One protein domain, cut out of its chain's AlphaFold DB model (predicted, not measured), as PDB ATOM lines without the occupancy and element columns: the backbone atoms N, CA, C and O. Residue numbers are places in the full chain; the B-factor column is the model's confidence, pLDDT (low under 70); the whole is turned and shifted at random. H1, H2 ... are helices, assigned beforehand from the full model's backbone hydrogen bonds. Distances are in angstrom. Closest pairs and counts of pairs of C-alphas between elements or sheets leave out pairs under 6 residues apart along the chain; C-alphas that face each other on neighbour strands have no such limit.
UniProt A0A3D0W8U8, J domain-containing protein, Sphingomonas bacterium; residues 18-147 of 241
ATOM      1  N   PRO A  18     -41.683  30.071  34.123       52.50
ATOM      2  CA  PRO A  18     -40.830  29.547  35.186       52.50
ATOM      3  C   PRO A  18     -40.046  30.669  35.883       52.50
ATOM      4  O   PRO A  18     -39.600  31.623  35.237       52.50
ATOM      5  N   ARG A  19     -39.875  30.570  37.209       41.72
ATOM      6  CA  ARG A  19     -39.138  31.569  38.004       41.72
ATOM      7  C   ARG A  19     -37.764  31.836  37.373       41.72
ATOM      8  O   ARG A  19     -36.975  30.913  37.214       41.72
ATOM      9  N   GLY A  20     -37.494  33.098  37.029       44.53
ATOM     10  CA  GLY A  20     -36.248  33.542  36.386       44.53
ATOM     11  C   GLY A  20     -36.367  33.849  34.889       44.53
ATOM     12  O   GLY A  20     -35.496  34.516  34.338       44.53
ATOM     13  N   VAL A  21     -37.462  33.450  34.234       41.06
ATOM     14  CA  VAL A  21     -37.741  33.823  32.843       41.06
ATOM     15  C   VAL A  21     -38.601  35.083  32.845       41.06
ATOM     16  O   VAL A  21     -39.829  35.031  32.813       41.06
ATOM     17  N   THR A  22     -37.964  36.250  32.905       47.84
ATOM     18  CA  THR A  22     -38.672  37.490  32.587       47.84
ATOM     19  C   THR A  22     -38.961  37.521  31.078       47.84
ATOM     20  O   THR A  22     -38.116  37.101  30.276       47.84
ATOM     21  N   PRO A  23     -40.135  38.022  30.637       48.09
ATOM     22  CA  PRO A  23     -40.405  38.205  29.206       48.09
ATOM     23  C   PRO A  23     -39.328  39.082  28.545       48.09
ATOM     24  O   PRO A  23     -38.984  38.886  27.380       48.09
ATOM     25  N   TRP A  24     -38.706  39.954  29.339       49.72
ATOM     26  CA  TRP A  24     -37.611  40.831  28.958       49.72
ATOM     27  C   TRP A  24     -36.498  40.691  29.996       49.72
ATOM     28  O   TRP A  24     -36.667  41.057  31.159       49.72
ATOM     29  N   THR A  25     -35.367  40.106  29.614       48.38
ATOM     30  CA  THR A  25     -34.124  40.292  30.370       48.38
ATOM     31  C   THR A  25     -33.764  41.785  30.353       48.38
ATOM     32  O   THR A  25     -34.039  42.440  29.347       48.38
ATOM     33  N   PRO A  26     -33.102  42.333  31.391       46.69
ATOM     34  CA  PRO A  26     -32.627  43.729  31.408       46.69
ATOM     35  C   PRO A  26     -31.639  44.076  30.273       46.69
ATOM     36  O   PRO A  26     -31.263  45.229  30.113       46.69
ATOM     37  N   LEU A  27     -31.245  43.080  29.473       41.50
ATOM     38  CA  LEU A  27     -30.465  43.205  28.240       41.50
ATOM     39  C   LEU A  27     -31.242  43.813  27.059       41.50
ATOM     40  O   LEU A  27     -30.623  44.230  26.089       41.50
ATOM     41  N   VAL A  28     -32.578  43.853  27.106       41.91
ATOM     42  CA  VAL A  28     -33.380  44.587  26.114       41.91
ATOM     43  C   VAL A  28     -33.591  45.985  26.674       41.91
ATOM     44  O   VAL A  28     -34.528  46.219  27.440       41.91
ATOM     45  N   SER A  29     -32.652  46.880  26.384       42.03
ATOM     46  CA  SER A  29     -32.719  48.249  26.878       42.03
ATOM     47  C   SER A  29     -33.842  49.013  26.158       42.03
ATOM     48  O   SER A  29     -34.032  48.875  24.954       42.03
ATOM     49  N   ASP A  30     -34.596  49.816  26.912       39.44
ATOM     50  CA  ASP A  30     -35.468  50.874  26.375       39.44
ATOM     51  C   ASP A  30     -34.674  52.159  26.071       39.44
ATOM     52  O   ASP A  30     -35.252  53.227  25.885       39.44
ATOM     53  N   ARG A  31     -33.335  52.096  26.101       32.56
ATOM     54  CA  ARG A  31     -32.495  53.283  25.999       32.56
ATOM     55  C   ARG A  31     -32.143  53.575  24.547       32.56
ATOM     56  O   ARG A  31     -31.463  52.797  23.889       32.56
ATOM     57  N   ASP A  32     -32.489  54.786  24.135       35.59
ATOM     58  CA  ASP A  32     -31.718  55.560  23.170       35.59
ATOM     59  C   ASP A  32     -30.262  55.665  23.677       35.59
ATOM     60  O   ASP A  32     -29.969  56.462  24.574       35.59
ATOM     61  N   VAL A  33     -29.333  54.838  23.176       33.16
ATOM     62  CA  VAL A  33     -27.903  54.929  23.531       33.16
ATOM     63  C   VAL A  33     -27.076  55.380  22.331       33.16
ATOM     64  O   VAL A  33     -27.054  54.793  21.257       33.16
ATOM     65  N   ILE A  34     -26.346  56.459  22.575       32.88
ATOM     66  CA  ILE A  34     -25.676  57.372  21.644       32.88
ATOM     67  C   ILE A  34     -24.478  56.757  20.872       32.88
ATOM     68  O   ILE A  34     -23.873  57.445  20.057       32.88
ATOM     69  N   PHE A  35     -24.156  55.466  21.038       32.44
ATOM     70  CA  PHE A  35     -23.008  54.822  20.363       32.44
ATOM     71  C   PHE A  35     -23.347  53.636  19.447       32.44
ATOM     72  O   PHE A  35     -22.466  53.123  18.763       32.44
ATOM     73  N   TYR A  36     -24.620  53.260  19.347       36.59
ATOM     74  CA  TYR A  36     -25.121  52.342  18.329       36.59
ATOM     75  C   TYR A  36     -26.506  52.864  17.965       36.59
ATOM     76  O   TYR A  36     -27.394  52.836  18.808       36.59
ATOM     77  N   ARG A  37     -26.705  53.429  16.769       44.41
ATOM     78  CA  ARG A  37     -28.068  53.803  16.360       44.41
ATOM     79  C   ARG A  37     -28.825  52.492  16.114       44.41
ATOM     80  O   ARG A  37     -28.419  51.762  15.209       44.41
ATOM     81  N   PRO A  38     -29.858  52.143  16.900       46.09
ATOM     82  CA  PRO A  38     -30.648  50.948  16.634       46.09
ATOM     83  C   PRO A  38     -31.173  51.028  15.204       46.09
ATOM     84  O   PRO A  38     -31.612  52.088  14.750       46.09
ATOM     85  N   GLY A  39     -31.011  49.932  14.472       54.81
ATOM     86  CA  GLY A  39     -31.363  49.879  13.069       54.81
ATOM     87  C   GLY A  39     -30.482  50.737  12.163       54.81
ATOM     88  O   GLY A  39     -31.054  51.417  11.332       54.81
ATOM     89  N   VAL A  40     -29.142  50.708  12.257       61.28
ATOM     90  CA  VAL A  40     -28.244  51.119  11.148       61.28
ATOM     91  C   VAL A  40     -27.267  49.997  10.753       61.28
ATOM     92  O   VAL A  40     -26.777  49.271  11.616       61.28
ATOM     93  N   CYS A  41     -26.971  49.810   9.458       63.22
ATOM     94  CA  CYS A  41     -26.030  48.778   8.997       63.22
ATOM     95  C   CYS A  41     -24.604  49.139   9.438       63.22
ATOM     96  O   CYS A  41     -24.075  50.167   9.029       63.22
ATOM     97  N   SER A  42     -23.920  48.251  10.160       60.12
ATOM     98  CA  SER A  42     -22.523  48.444  10.601       60.12
ATOM     99  C   SER A  42     -21.498  48.542   9.459       60.12
ATOM    100  O   SER A  42     -20.345  48.896   9.685       60.12
ATOM    101  N   VAL A  43     -21.901  48.229   8.223       60.38
ATOM    102  CA  VAL A  43     -21.045  48.302   7.028       60.38
ATOM    103  C   VAL A  43     -21.257  49.596   6.230       60.38
ATOM    104  O   VAL A  43     -20.338  50.015   5.531       60.38
ATOM    105  N   CYS A  44     -22.435  50.229   6.291       68.06
ATOM    106  CA  CYS A  44     -22.736  51.431   5.491       68.06
ATOM    107  C   CYS A  44     -23.360  52.597   6.275       68.06
ATOM    108  O   CYS A  44     -23.648  53.631   5.676       68.06
ATOM    109  N   GLU A  45     -23.585  52.426   7.580       69.06
ATOM    110  CA  GLU A  45     -24.121  53.405   8.538       69.06
ATOM    111  C   GLU A  45     -25.525  53.959   8.219       69.06
ATOM    112  O   GLU A  45     -25.992  54.902   8.859       69.06
ATOM    113  N   ARG A  46     -26.240  53.367   7.253       68.62
ATOM    114  CA  ARG A  46     -27.625  53.730   6.901       68.62
ATOM    115  C   ARG A  46     -28.646  52.965   7.737       68.62
ATOM    116  O   ARG A  46     -28.323  51.852   8.147       68.62
ATOM    117  N   PRO A  47     -29.869  53.498   7.930       66.75
ATOM    118  CA  PRO A  47     -30.944  52.787   8.610       66.75
ATOM    119  C   PRO A  47     -31.180  51.374   8.053       66.75
ATOM    120  O   PRO A  47     -31.043  51.183   6.855       66.75
ATOM    121  N   LEU A  48     -31.506  50.386   8.889       59.50
ATOM    122  CA  LEU A  48     -31.903  49.022   8.519       59.50
ATOM    123  C   LEU A  48     -33.427  48.980   8.364       59.50
ATOM    124  O   LEU A  48     -34.138  48.449   9.214       59.50
ATOM    125  N   ASP A  49     -33.929  49.564   7.284       62.84
ATOM    126  CA  ASP A  49     -35.345  49.548   6.910       62.84
ATOM    127  C   ASP A  49     -35.561  48.809   5.573       62.84
ATOM    128  O   ASP A  49     -34.637  48.247   4.985       62.84
ATOM    129  N   HIS A  50     -36.800  48.764   5.078       51.62
ATOM    130  CA  HIS A  50     -37.085  48.162   3.770       51.62
ATOM    131  C   HIS A  50     -36.436  48.930   2.600       51.62
ATOM    132  O   HIS A  50     -36.183  48.339   1.546       51.62
ATOM    133  N   GLU A  51     -36.138  50.223   2.764       55.09
ATOM    134  CA  GLU A  51     -35.450  51.028   1.748       55.09
ATOM    135  C   GLU A  51     -33.951  50.726   1.700       55.09
ATOM    136  O   GLU A  51     -33.347  50.790   0.631       55.09
ATOM    137  N   HIS A  52     -33.356  50.303   2.811       62.00
ATOM    138  CA  HIS A  52     -31.988  49.806   2.874       62.00
ATOM    139  C   HIS A  52     -31.772  48.574   1.993       62.00
ATOM    140  O   HIS A  52     -30.745  48.465   1.325       62.00
ATOM    141  N   ASP A  53     -32.750  47.672   1.921       52.03
ATOM    142  CA  ASP A  53     -32.690  46.526   1.011       52.03
ATOM    143  C   ASP A  53     -32.914  46.945  -0.458       52.03
ATOM    144  O   ASP A  53     -32.265  46.415  -1.365       52.03
ATOM    145  N   ALA A  54     -33.776  47.939  -0.712       53.62
ATOM    146  CA  ALA A  54     -34.132  48.391  -2.062       53.62
ATOM    147  C   ALA A  54     -33.090  49.326  -2.713       53.62
ATOM    148  O   ALA A  54     -32.778  49.192  -3.900       53.62
ATOM    149  N   ALA A  55     -32.504  50.254  -1.953       52.62
ATOM    150  CA  ALA A  55     -31.538  51.248  -2.432       52.62
ATOM    151  C   ALA A  55     -30.149  50.654  -2.738       52.62
ATOM    152  O   ALA A  55     -29.289  51.323  -3.316       52.62
ATOM    153  N   HIS A  56     -29.913  49.393  -2.368       52.12
ATOM    154  CA  HIS A  56     -28.603  48.745  -2.392       52.12
ATOM    155  C   HIS A  56     -28.463  47.646  -3.459       52.12
ATOM    156  O   HIS A  56     -27.518  46.868  -3.431       52.12
ATOM    157  N   VAL A  57     -29.322  47.610  -4.480       49.97
ATOM    158  CA  VAL A  57     -29.219  46.635  -5.590       49.97
ATOM    159  C   VAL A  57     -28.045  46.935  -6.562       49.97
ATOM    160  O   VAL A  57     -27.768  46.148  -7.466       49.97
ATOM    161  N   LEU A  58     -27.301  48.041  -6.382       49.34
ATOM    162  CA  LEU A  58     -26.376  48.577  -7.400       49.34
ATOM    163  C   LEU A  58     -24.883  48.742  -7.011       49.34
ATOM    164  O   LEU A  58     -24.119  49.199  -7.857       49.34
ATOM    165  N   SER A  59     -24.408  48.366  -5.811       47.41
ATOM    166  CA  SER A  59     -22.966  48.488  -5.454       47.41
ATOM    167  C   SER A  59     -22.324  47.188  -4.938       47.41
ATOM    168  O   SER A  59     -23.007  46.207  -4.685       47.41
ATOM    169  N   THR A  60     -20.994  47.115  -4.813       47.69
ATOM    170  CA  THR A  60     -20.237  45.922  -4.359       47.69
ATOM    171  C   THR A  60     -20.133  45.778  -2.829       47.69
ATOM    172  O   THR A  60     -19.804  44.699  -2.337       47.69
ATOM    173  N   LEU A  61     -20.479  46.815  -2.055       45.56
ATOM    174  CA  LEU A  61     -20.581  46.788  -0.578       45.56
ATOM    175  C   LEU A  61     -21.823  46.016  -0.061       45.56
ATOM    176  O   LEU A  61     -21.997  45.801   1.138       45.56
ATOM    177  N   THR A  62     -22.675  45.556  -0.975       54.12
ATOM    178  CA  THR A  62     -24.074  45.139  -0.769       54.12
ATOM    179  C   THR A  62     -24.226  43.718  -0.249       54.12
ATOM    180  O   THR A  62     -25.037  43.457   0.636       54.12
ATOM    181  N   GLY A  63     -23.371  42.799  -0.701       53.28
ATOM    182  CA  GLY A  63     -23.396  41.416  -0.235       53.28
ATOM    183  C   GLY A  63     -23.023  41.269   1.243       53.28
ATOM    184  O   GLY A  63     -23.381  40.266   1.851       53.28
ATOM    185  N   LYS A  64     -22.306  42.239   1.831       56.41
ATOM    186  CA  LYS A  64     -21.919  42.205   3.250       56.41
ATOM    187  C   LYS A  64     -23.020  42.763   4.160       56.41
ATOM    188  O   LYS A  64     -23.358  42.078   5.118       56.41
ATOM    189  N   CYS A  65     -23.623  43.915   3.828       58.91
ATOM    190  CA  CYS A  65     -24.770  44.458   4.581       58.91
ATOM    191  C   CYS A  65     -25.964  43.489   4.567       58.91
ATOM    192  O   CYS A  65     -26.476  43.165   5.631       58.91
ATOM    193  N   TRP A  66     -26.358  42.965   3.398       62.66
ATOM    194  CA  TRP A  66     -27.500  42.042   3.293       62.66
ATOM    195  C   TRP A  66     -27.270  40.732   4.061       62.66
ATOM    196  O   TRP A  66     -28.137  40.252   4.782       62.66
ATOM    197  N   LYS A  67     -26.064  40.153   3.980       66.69
ATOM    198  CA  LYS A  67     -25.735  38.948   4.763       66.69
ATOM    199  C   LYS A  67     -25.748  39.216   6.263       66.69
ATOM    200  O   LYS A  67     -26.051  38.305   7.027       66.69
ATOM    201  N   TYR A  68     -25.364  40.416   6.684       67.38
ATOM    202  CA  TYR A  68     -25.391  40.806   8.087       67.38
ATOM    203  C   TYR A  68     -26.831  40.988   8.584       67.38
ATOM    204  O   TYR A  68     -27.205  40.344   9.563       67.38
ATOM    205  N   SER A  69     -27.664  41.746   7.861       68.25
ATOM    206  CA  SER A  69     -29.078  41.943   8.210       68.25
ATOM    207  C   SER A  69     -29.866  40.630   8.206       68.25
ATOM    208  O   SER A  69     -30.611  40.372   9.149       68.25
ATOM    209  N   GLU A  70     -29.648  39.744   7.229       72.00
ATOM    210  CA  GLU A  70     -30.298  38.427   7.188       72.00
ATOM    211  C   GLU A  70     -29.834  37.497   8.311       72.00
ATOM    212  O   GLU A  70     -30.640  36.764   8.886       72.00
ATOM    213  N   ARG A  71     -28.546  37.528   8.678       77.06
ATOM    214  CA  ARG A  71     -28.056  36.769   9.839       77.06
ATOM    215  C   ARG A  71     -28.695  37.269  11.124       77.06
ATOM    216  O   ARG A  71     -29.118  36.446  11.937       77.06
ATOM    217  N   LEU A  72     -28.788  38.587  11.290       78.06
ATOM    218  CA  LEU A  72     -29.403  39.193  12.460       78.06
ATOM    219  C   LEU A  72     -30.896  38.857  12.526       78.06
ATOM    220  O   LEU A  72     -31.338  38.242  13.496       78.06
ATOM    221  N   ARG A  73     -31.654  39.117  11.452       81.12
ATOM    222  CA  ARG A  73     -33.069  38.720  11.334       81.12
ATOM    223  C   ARG A  73     -33.256  37.218  11.566       81.12
ATOM    224  O   ARG A  73     -34.188  36.818  12.257       81.12
ATOM    225  N   GLY A  74     -32.351  36.376  11.067       81.19
ATOM    226  CA  GLY A  74     -32.351  34.933  11.316       81.19
ATOM    227  C   GLY A  74     -32.243  34.572  12.801       81.19
ATOM    228  O   GLY A  74     -33.011  33.742  13.292       81.19
ATOM    229  N   ARG A  75     -31.352  35.232  13.548       84.38
ATOM    230  CA  ARG A  75     -31.223  35.035  15.002       84.38
ATOM    231  C   ARG A  75     -32.445  35.556  15.762       84.38
ATOM    232  O   ARG A  75     -32.933  34.884  16.669       84.38
ATOM    233  N   TYR A  76     -33.001  36.691  15.346       84.19
ATOM    234  CA  TYR A  76     -34.241  37.232  15.908       84.19
ATOM    235  C   TYR A  76     -35.424  36.286  15.693       84.19
ATOM    236  O   TYR A  76     -36.199  36.058  16.621       84.19
ATOM    237  N   ARG A  77     -35.526  35.669  14.508       85.62
ATOM    238  CA  ARG A  77     -36.543  34.650  14.199       85.62
ATOM    239  C   ARG A  77     -36.417  33.449  15.128       85.62
ATOM    240  O   ARG A  77     -37.437  32.949  15.598       85.62
ATOM    241  N   LEU A  78     -35.193  33.011  15.438       84.81
ATOM    242  CA  LEU A  78     -34.954  31.931  16.402       84.81
ATOM    243  C   LEU A  78     -35.395  32.316  17.817       84.81
ATOM    244  O   LEU A  78     -36.170  31.573  18.417       84.81
ATOM    245  N   ILE A  79     -34.983  33.483  18.329       86.38
ATOM    246  CA  ILE A  79     -35.398  33.955  19.663       86.38
ATOM    247  C   ILE A  79     -36.919  34.057  19.747       86.38
ATOM    248  O   ILE A  79     -37.512  33.557  20.704       86.38
ATOM    249  N   ALA A  80     -37.547  34.690  18.754       86.19
ATOM    250  CA  ALA A  80     -38.991  34.858  18.705       86.19
ATOM    251  C   ALA A  80     -39.699  33.498  18.673       86.19
ATOM    252  O   ALA A  80     -40.604  33.261  19.468       86.19
ATOM    253  N   ARG A  81     -39.244  32.561  17.830       90.12
ATOM    254  CA  ARG A  81     -39.794  31.202  17.764       90.12
ATOM    255  C   ARG A  81     -39.666  30.475  19.103       90.12
ATOM    256  O   ARG A  81     -40.659  29.939  19.582       90.12
ATOM    257  N   PHE A  82     -38.498  30.498  19.740       87.94
ATOM    258  CA  PHE A  82     -38.300  29.868  21.049       87.94
ATOM    259  C   PHE A  82     -39.185  30.491  22.131       87.94
ATOM    260  O   PHE A  82     -39.800  29.772  22.915       87.94
ATOM    261  N   HIS A  83     -39.308  31.821  22.141       90.25
ATOM    262  CA  HIS A  83     -40.196  32.527  23.060       90.25
ATOM    263  C   HIS A  83     -41.659  32.115  22.875       90.25
ATOM    264  O   HIS A  83     -42.344  31.797  23.847       90.25
ATOM    265  N   LEU A  84     -42.130  32.103  21.630       89.31
ATOM    266  CA  LEU A  84     -43.508  31.761  21.300       89.31
ATOM    267  C   LEU A  84     -43.826  30.311  21.647       89.31
ATOM    268  O   LEU A  84     -44.877  30.063  22.222       89.31
ATOM    269  N   ILE A  85     -42.916  29.371  21.376       86.44
ATOM    270  CA  ILE A  85     -43.111  27.964  21.746       86.44
ATOM    271  C   ILE A  85     -43.172  27.815  23.267       86.44
ATOM    272  O   ILE A  85     -44.108  27.213  23.781       86.44
ATOM    273  N   ALA A  86     -42.224  28.408  23.998       86.94
ATOM    274  CA  ALA A  86     -42.169  28.299  25.455       86.94
ATOM    275  C   ALA A  86     -43.367  28.954  26.172       86.94
ATOM    276  O   ALA A  86     -43.628  28.653  27.333       86.94
ATOM    277  N   THR A  87     -44.088  29.853  25.499       90.44
ATOM    278  CA  THR A  87     -45.278  30.542  26.029       90.44
ATOM    279  C   THR A  87     -46.585  30.040  25.420       90.44
ATOM    280  O   THR A  87     -47.655  30.543  25.766       90.44
ATOM    281  N   HIS A  88     -46.528  29.067  24.508       93.62
ATOM    282  CA  HIS A  88     -47.711  28.606  23.800       93.62
ATOM    283  C   HIS A  88     -48.636  27.810  24.743       93.62
ATOM    284  O   HIS A  88     -48.150  26.938  25.465       93.62
ATOM    285  N   PRO A  89     -49.971  28.003  24.705       94.19
ATOM    286  CA  PRO A  89     -50.906  27.280  25.579       94.19
ATOM    287  C   PRO A  89     -50.871  25.749  25.442       94.19
ATOM    288  O   PRO A  89     -51.246  25.034  26.363       94.19
ATOM    289  N   LEU A  90     -50.433  25.249  24.282       90.88
ATOM    290  CA  LEU A  90     -50.287  23.812  23.995       90.88
ATOM    291  C   LEU A  90     -48.880  23.260  24.282       90.88
ATOM    292  O   LEU A  90     -48.617  22.097  23.975       90.88
ATOM    293  N   ALA A  91     -47.959  24.070  24.809       86.75
ATOM    294  CA  ALA A  91     -46.596  23.628  25.081       86.75
ATOM    295  C   ALA A  91     -46.559  22.610  26.226       86.75
ATOM    296  O   ALA A  91     -47.098  22.838  27.309       86.75
ATOM    297  N   ALA A  92     -45.887  21.483  25.995       86.88
ATOM    298  CA  ALA A  92     -45.617  20.521  27.054       86.88
ATOM    299  C   ALA A  92     -44.545  21.069  28.022       86.88
ATOM    300  O   ALA A  92     -43.686  21.841  27.591       86.88
ATOM    301  N   PRO A  93     -44.508  20.643  29.299       88.69
ATOM    302  CA  PRO A  93     -43.542  21.164  30.274       88.69
ATOM    303  C   PRO A  93     -42.079  21.104  29.808       88.69
ATOM    304  O   PRO A  93     -41.354  22.091  29.895       88.69
ATOM    305  N   HIS A  94     -41.669  19.984  29.207       82.75
ATOM    306  CA  HIS A  94     -40.311  19.821  28.682       82.75
ATOM    307  C   HIS A  94     -40.004  20.749  27.493       82.75
ATOM    308  O   HIS A  94     -38.858  21.150  27.313       82.75
ATOM    309  N   HIS A  95     -41.009  21.129  26.693       84.12
ATOM    310  CA  HIS A  95     -40.845  22.150  25.654       84.12
ATOM    311  C   HIS A  95     -40.643  23.525  26.269       84.12
ATOM    312  O   HIS A  95     -39.747  24.247  25.843       84.12
ATOM    313  N   ILE A  96     -41.437  23.880  27.281       87.75
ATOM    314  CA  ILE A  96     -41.302  25.165  27.976       87.75
ATOM    315  C   ILE A  96     -39.875  25.319  28.506       87.75
ATOM    316  O   ILE A  96     -39.223  26.319  28.212       87.75
ATOM    317  N   GLU A  97     -39.368  24.314  29.222       84.81
ATOM    318  CA  GLU A  97     -38.013  24.322  29.780       84.81
ATOM    319  C   GLU A  97     -36.937  24.398  28.691       84.81
ATOM    320  O   GLU A  97     -36.088  25.293  28.722       84.81
ATOM    321  N   PHE A  98     -36.999  23.509  27.694       87.31
ATOM    322  CA  PHE A  98     -36.016  23.459  26.614       87.31
ATOM    323  C   PHE A  98     -35.969  24.766  25.817       87.31
ATOM    324  O   PHE A  98     -34.898  25.344  25.627       87.31
ATOM    325  N   TYR A  99     -37.121  25.269  25.365       86.25
ATOM    326  CA  TYR A  99     -37.174  26.461  24.522       86.25
ATOM    327  C   TYR A  99     -36.918  27.749  25.310       86.25
ATOM    328  O   TYR A  99     -36.318  28.675  24.763       86.25
ATOM    329  N   ALA A 100     -37.270  27.814  26.598       84.88
ATOM    330  CA  ALA A 100     -36.850  28.922  27.454       84.88
ATOM    331  C   ALA A 100     -35.321  28.950  27.627       84.88
ATOM    332  O   ALA A 100     -34.715  30.017  27.489       84.88
ATOM    333  N   ALA A 101     -34.691  27.792  27.852       81.94
ATOM    334  CA  ALA A 101     -33.236  27.678  27.946       81.94
ATOM    335  C   ALA A 101     -32.544  28.026  26.615       81.94
ATOM    336  O   ALA A 101     -31.612  28.830  26.595       81.94
ATOM    337  N   ALA A 102     -33.042  27.505  25.488       81.69
ATOM    338  CA  ALA A 102     -32.521  27.804  24.152       81.69
ATOM    339  C   ALA A 102     -32.645  29.296  23.800       81.69
ATOM    340  O   ALA A 102     -31.721  29.891  23.237       81.69
ATOM    341  N   ARG A 103     -33.764  29.933  24.176       88.75
ATOM    342  CA  ARG A 103     -33.949  31.384  24.060       88.75
ATOM    343  C   ARG A 103     -32.901  32.138  24.871       88.75
ATOM    344  O   ARG A 103     -32.259  33.028  24.323       88.75
ATOM    345  N   ALA A 104     -32.734  31.797  26.147       83.25
ATOM    346  CA  ALA A 104     -31.770  32.460  27.023       83.25
ATOM    347  C   ALA A 104     -30.335  32.335  26.485       83.25
ATOM    348  O   ALA A 104     -29.624  33.334  26.427       83.25
ATOM    349  N   ALA A 105     -29.948  31.149  26.008       80.12
ATOM    350  CA  ALA A 105     -28.641  30.914  25.398       80.12
ATOM    351  C   ALA A 105     -28.435  31.743  24.117       80.12
ATOM    352  O   ALA A 105     -27.375  32.331  23.929       80.12
ATOM    353  N   THR A 106     -29.460  31.850  23.264       79.19
ATOM    354  CA  THR A 106     -29.386  32.643  22.021       79.19
ATOM    355  C   THR A 106     -29.312  34.145  22.305       79.19
ATOM    356  O   THR A 106     -28.591  34.864  21.622       79.19
ATOM    357  N   ILE A 107     -30.041  34.627  23.321       80.00
ATOM    358  CA  ILE A 107     -29.950  36.018  23.791       80.00
ATOM    359  C   ILE A 107     -28.560  36.300  24.355       80.00
ATOM    360  O   ILE A 107     -27.999  37.341  24.041       80.00
ATOM    361  N   ALA A 108     -28.006  35.395  25.163       77.94
ATOM    362  CA  ALA A 108     -26.664  35.553  25.713       77.94
ATOM    363  C   ALA A 108     -25.601  35.602  24.604       77.94
ATOM    364  O   ALA A 108     -24.753  36.487  24.634       77.94
ATOM    365  N   ASP A 109     -25.693  34.720  23.600       74.94
ATOM    366  CA  ASP A 109     -24.811  34.752  22.426       74.94
ATOM    367  C   ASP A 109     -24.941  36.074  21.662       74.94
ATOM    368  O   ASP A 109     -23.935  36.671  21.312       74.94
ATOM    369  N   LEU A 110     -26.159  36.585  21.448       71.06
ATOM    370  CA  LEU A 110     -26.351  37.875  20.779       71.06
ATOM    371  C   LEU A 110     -25.847  39.061  21.596       71.06
ATOM    372  O   LEU A 110     -25.187  39.921  21.030       71.06
ATOM    373  N   ALA A 111     -26.102  39.084  22.903       67.25
ATOM    374  CA  ALA A 111     -25.672  40.160  23.792       67.25
ATOM    375  C   ALA A 111     -24.142  40.299  23.861       67.25
ATOM    376  O   ALA A 111     -23.642  41.363  24.213       67.25
ATOM    377  N   MET A 112     -23.391  39.246  23.513       59.44
ATOM    378  CA  MET A 112     -21.934  39.319  23.372       59.44
ATOM    379  C   MET A 112     -21.478  40.117  22.147       59.44
ATOM    380  O   MET A 112     -20.329  40.553  22.115       59.44
ATOM    381  N   TYR A 113     -22.346  40.301  21.151       53.47
ATOM    382  CA  TYR A 113     -21.997  40.949  19.891       53.47
ATOM    383  C   TYR A 113     -22.793  42.236  19.641       53.47
ATOM    384  O   TYR A 113     -22.245  43.155  19.038       53.47
ATOM    385  N   GLU A 114     -24.061  42.316  20.061       57.66
ATOM    386  CA  GLU A 114     -25.014  43.348  19.627       57.66
ATOM    387  C   GLU A 114     -26.129  43.594  20.666       57.66
ATOM    388  O   GLU A 114     -26.581  42.675  21.355       57.66
ATOM    389  N   GLU A 115     -26.618  44.836  20.762       65.00
ATOM    390  CA  GLU A 115     -27.826  45.150  21.536       65.00
ATOM    391  C   GLU A 115     -29.090  44.690  20.787       65.00
ATOM    392  O   GLU A 115     -29.222  44.860  19.574       65.00
ATOM    393  N   LEU A 116     -30.047  44.107  21.516       67.75
ATOM    394  CA  LEU A 116     -31.307  43.632  20.945       67.75
ATOM    395  C   LEU A 116     -32.263  44.799  20.635       67.75
ATOM    396  O   LEU A 116     -32.964  45.285  21.518       67.75
ATOM    397  N   ASP A 117     -32.359  45.181  19.362       77.69
ATOM    398  CA  ASP A 117     -33.387  46.074  18.807       77.69
ATOM    399  C   ASP A 117     -34.825  45.569  19.083       77.69
ATOM    400  O   ASP A 117     -35.294  44.572  18.523       77.69
ATOM    401  N   ARG A 118     -35.548  46.250  19.980       76.50
ATOM    402  CA  ARG A 118     -36.915  45.875  20.377       76.50
ATOM    403  C   ARG A 118     -37.931  45.983  19.220       76.50
ATOM    404  O   ARG A 118     -38.682  45.015  19.053       76.50
ATOM    405  N   PRO A 119     -38.007  47.083  18.443       79.50
ATOM    406  CA  PRO A 119     -38.886  47.168  17.271       79.50
ATOM    407  C   PRO A 119     -38.714  46.012  16.278       79.50
ATOM    408  O   PRO A 119     -39.701  45.359  15.925       79.50
ATOM    409  N   LEU A 120     -37.472  45.689  15.904       78.56
ATOM    410  CA  LEU A 120     -37.182  44.587  14.984       78.56
ATOM    411  C   LEU A 120     -37.628  43.238  15.565       78.56
ATOM    412  O   LEU A 120     -38.216  42.412  14.867       78.56
ATOM    413  N   TYR A 121     -37.413  43.013  16.864       82.31
ATOM    414  CA  TYR A 121     -37.913  41.814  17.538       82.31
ATOM    415  C   TYR A 121     -39.437  41.709  17.505       82.31
ATOM    416  O   TYR A 121     -39.970  40.626  17.257       82.31
ATOM    417  N   GLN A 122     -40.155  42.809  17.725       81.12
ATOM    418  CA  GLN A 122     -41.617  42.825  17.668       81.12
ATOM    419  C   GLN A 122     -42.146  42.571  16.249       81.12
ATOM    420  O   GLN A 122     -43.139  41.859  16.087       81.12
ATOM    421  N   GLU A 123     -41.500  43.124  15.222       84.50
ATOM    422  CA  GLU A 123     -41.782  42.828  13.813       84.50
ATOM    423  C   GLU A 123     -41.590  41.341  13.512       84.50
ATOM    424  O   GLU A 123     -42.554  40.657  13.166       84.50
ATOM    425  N   VAL A 124     -40.395  40.811  13.767       82.25
ATOM    426  CA  VAL A 124     -40.068  39.402  13.520       82.25
ATOM    427  C   VAL A 124     -40.976  38.461  14.315       82.25
ATOM    428  O   VAL A 124     -41.412  37.433  13.802       82.25
ATOM    429  N   THR A 125     -41.329  38.814  15.554       85.31
ATOM    430  CA  THR A 125     -42.267  38.029  16.369       85.31
ATOM    431  C   THR A 125     -43.653  37.960  15.734       85.31
ATOM    432  O   THR A 125     -44.288  36.906  15.791       85.31
ATOM    433  N   ARG A 126     -44.135  39.048  15.119       87.12
ATOM    434  CA  ARG A 126     -45.399  39.037  14.366       87.12
ATOM    435  C   ARG A 126     -45.297  38.141  13.133       87.12
ATOM    436  O   ARG A 126     -46.222  37.366  12.911       87.12
ATOM    437  N   GLU A 127     -44.181  38.197  12.400       86.06
ATOM    438  CA  GLU A 127     -43.939  37.342  11.226       86.06
ATOM    439  C   GLU A 127     -44.037  35.851  11.578       86.06
ATOM    440  O   GLU A 127     -44.757  35.101  10.923       86.06
ATOM    441  N   VAL A 128     -43.342  35.409  12.632       86.25
ATOM    442  CA  VAL A 128     -43.213  33.971  12.930       86.25
ATOM    443  C   VAL A 128     -44.368  33.390  13.752       86.25
ATOM    444  O   VAL A 128     -44.438  32.171  13.921       86.25
ATOM    445  N   ARG A 129     -45.273  34.220  14.288       90.38
ATOM    446  CA  ARG A 129     -46.337  33.769  15.203       90.38
ATOM    447  C   ARG A 129     -47.265  32.743  14.571       90.38
ATOM    448  O   ARG A 129     -47.441  31.668  15.135       90.38
ATOM    449  N   ALA A 130     -47.800  33.044  13.389       84.94
ATOM    450  CA  ALA A 130     -48.736  32.149  12.715       84.94
ATOM    451  C   ALA A 130     -48.105  30.775  12.415       84.94
ATOM    452  O   ALA A 130     -48.785  29.752  12.470       84.94
ATOM    453  N   ASP A 131     -46.804  30.743  12.119       84.31
ATOM    454  CA  ASP A 131     -46.058  29.505  11.892       84.31
ATOM    455  C   ASP A 131     -45.914  28.682  13.172       84.31
ATOM    456  O   ASP A 131     -46.101  27.465  13.142       84.31
ATOM    457  N   VAL A 132     -45.587  29.333  14.294       87.00
ATOM    458  CA  VAL A 132     -45.480  28.661  15.594       87.00
ATOM    459  C   VAL A 132     -46.832  28.113  16.027       87.00
ATOM    460  O   VAL A 132     -46.897  26.951  16.417       87.00
ATOM    461  N   ASP A 133     -47.909  28.886  15.888       87.00
ATOM    462  CA  ASP A 133     -49.255  28.434  16.250       87.00
ATOM    463  C   ASP A 133     -49.640  27.175  15.447       87.00
ATOM    464  O   ASP A 133     -50.054  26.166  16.021       87.00
ATOM    465  N   ARG A 134     -49.403  27.166  14.124       85.06
ATOM    466  CA  ARG A 134     -49.638  25.976  13.279       85.06
ATOM    467  C   ARG A 134     -48.783  24.780  13.692       85.06
ATOM    468  O   ARG A 134     -49.280  23.651  13.734       85.06
ATOM    469  N   MET A 135     -47.507  25.011  13.994       85.56
ATOM    470  CA  MET A 135     -46.588  23.963  14.440       85.56
ATOM    471  C   MET A 135     -47.050  23.347  15.765       85.56
ATOM    472  O   MET A 135     -47.068  22.124  15.890       85.56
ATOM    473  N   MET A 136     -47.462  24.171  16.730       87.62
ATOM    474  CA  MET A 136     -47.876  23.713  18.057       87.62
ATOM    475  C   MET A 136     -49.207  22.964  18.036       87.62
ATOM    476  O   MET A 136     -49.340  21.969  18.745       87.62
ATOM    477  N   VAL A 137     -50.164  23.386  17.203       87.12
ATOM    478  CA  VAL A 137     -51.398  22.619  16.957       87.12
ATOM    479  C   VAL A 137     -51.060  21.253  16.360       87.12
ATOM    480  O   VAL A 137     -51.461  20.229  16.902       87.12
ATOM    481  N   THR A 138     -50.225  21.226  15.316       84.19
ATOM    482  CA  THR A 138     -49.805  19.971  14.670       84.19
ATOM    483  C   THR A 138     -49.105  19.034  15.656       84.19
ATOM    484  O   THR A 138     -49.379  17.839  15.680       84.19
ATOM    485  N   TYR A 139     -48.206  19.563  16.488       83.31
ATOM    486  CA  TYR A 139     -47.538  18.784  17.525       83.31
ATOM    487  C   TYR A 139     -48.536  18.203  18.532       83.31
ATOM    488  O   TYR A 139     -48.480  17.014  18.844       83.31
ATOM    489  N   HIS A 140     -49.470  19.029  19.011       85.38
ATOM    490  CA  HIS A 140     -50.488  18.606  19.966       85.38
ATOM    491  C   HIS A 140     -51.347  17.460  19.420       85.38
ATOM    492  O   HIS A 140     -51.549  16.466  20.118       85.38
ATOM    493  N   ASP A 141     -51.780  17.563  18.163       86.62
ATOM    494  CA  ASP A 141     -52.590  16.538  17.500       86.62
ATOM    495  C   ASP A 141     -51.823  15.217  17.342       86.62
ATOM    496  O   ASP A 141     -52.399  14.133  17.443       86.62
ATOM    497  N   LEU A 142     -50.504  15.292  17.151       88.56
ATOM    498  CA  LEU A 142     -49.628  14.143  16.919       88.56
ATOM    499  C   LEU A 142     -49.002  13.569  18.191       88.56
ATOM    500  O   LEU A 142     -48.269  12.587  18.101       88.56
ATOM    501  N   ARG A 143     -49.297  14.119  19.376       86.06
ATOM    502  CA  ARG A 143     -48.712  13.661  20.652       86.06
ATOM    503  C   ARG A 143     -48.950  12.178  20.944       86.06
ATOM    504  O   ARG A 143     -48.177  11.568  21.669       86.06
ATOM    505  N   HIS A 144     -50.017  11.606  20.389       86.69
ATOM    506  CA  HIS A 144     -50.338  10.185  20.516       86.69
ATOM    507  C   HIS A 144     -49.257   9.288  19.891       86.69
ATOM    508  O   HIS A 144     -49.096   8.146  20.296       86.69
ATOM    509  N   LEU A 145     -48.465   9.809  18.946       88.38
ATOM    510  CA  LEU A 145     -47.332   9.084  18.369       88.38
ATOM    511  C   LEU A 145     -46.178   8.891  19.361       88.38
ATOM    512  O   LEU A 145     -45.298   8.073  19.105       88.38
ATOM    513  N   ASP A 146     -46.162   9.627  20.474       88.31
ATOM    514  CA  ASP A 146     -45.152   9.464  21.523       88.31
ATOM    515  C   ASP A 146     -45.480   8.317  22.487       88.31
ATOM    516  O   ASP A 146     -44.679   8.016  23.376       88.31
ATOM    517  N   GLU A 147     -46.646   7.678  22.352       89.06
ATOM    518  CA  GLU A 147     -46.992   6.508  23.155       89.06
ATOM    519  C   GLU A 147     -45.966   5.389  22.928       89.06
ATOM    520  O   GLU A 147     -45.716   4.954  21.806       89.06
TER     521      GLU A 147
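Overview. This is residues 18 to 147 of the 241 residues of the protein "J domain-containing protein" of Sphingomonas bacterium (UniProt A0A3D0W8U8). The long, kinked helix H4 crosses H2, the middle one of three long helices, and H3 folds back on H2 as a hairpin. Short H1 lies near H2, and residues 18 to 49 hold no named element. The printed part has 130 residues, helices H1 to H4 in chain order, no named strand and the class all helix. It is elongated, 56 by 31 by 19 A, and only just loose, close to compact, with a radius of gyration of the C-alphas of 17.2 A.

Arrangement. H4, residues 118 to 146, touches H2, residues 62 to 86, at a steep tilt of 50 degrees, the same way; the closest C-alphas, of Ala 80 and Thr 125, are 5.1 A apart. H2, with residues 75 to 86 alone, touches H3, residues 93 to 111, at a shallow 30 degrees, opposite ways, a helical hairpin; closest are C-alphas 86 and 96, 4.1 A. H4 has 20 of 25 O i to N i+4 pairs within hydrogen-bond range.

Along the chain. H4, 37.3 A long, has a kink of 45 degrees near residue 128. H2, 36.0 A, begins at C-alpha 62 (-24.074, 45.139, -0.769). H1 is residues 50 to 54.

Size, cuts and confidence. The printed part has no cut. Residues 18 to 69 and 111 to 116 have pLDDT under 70.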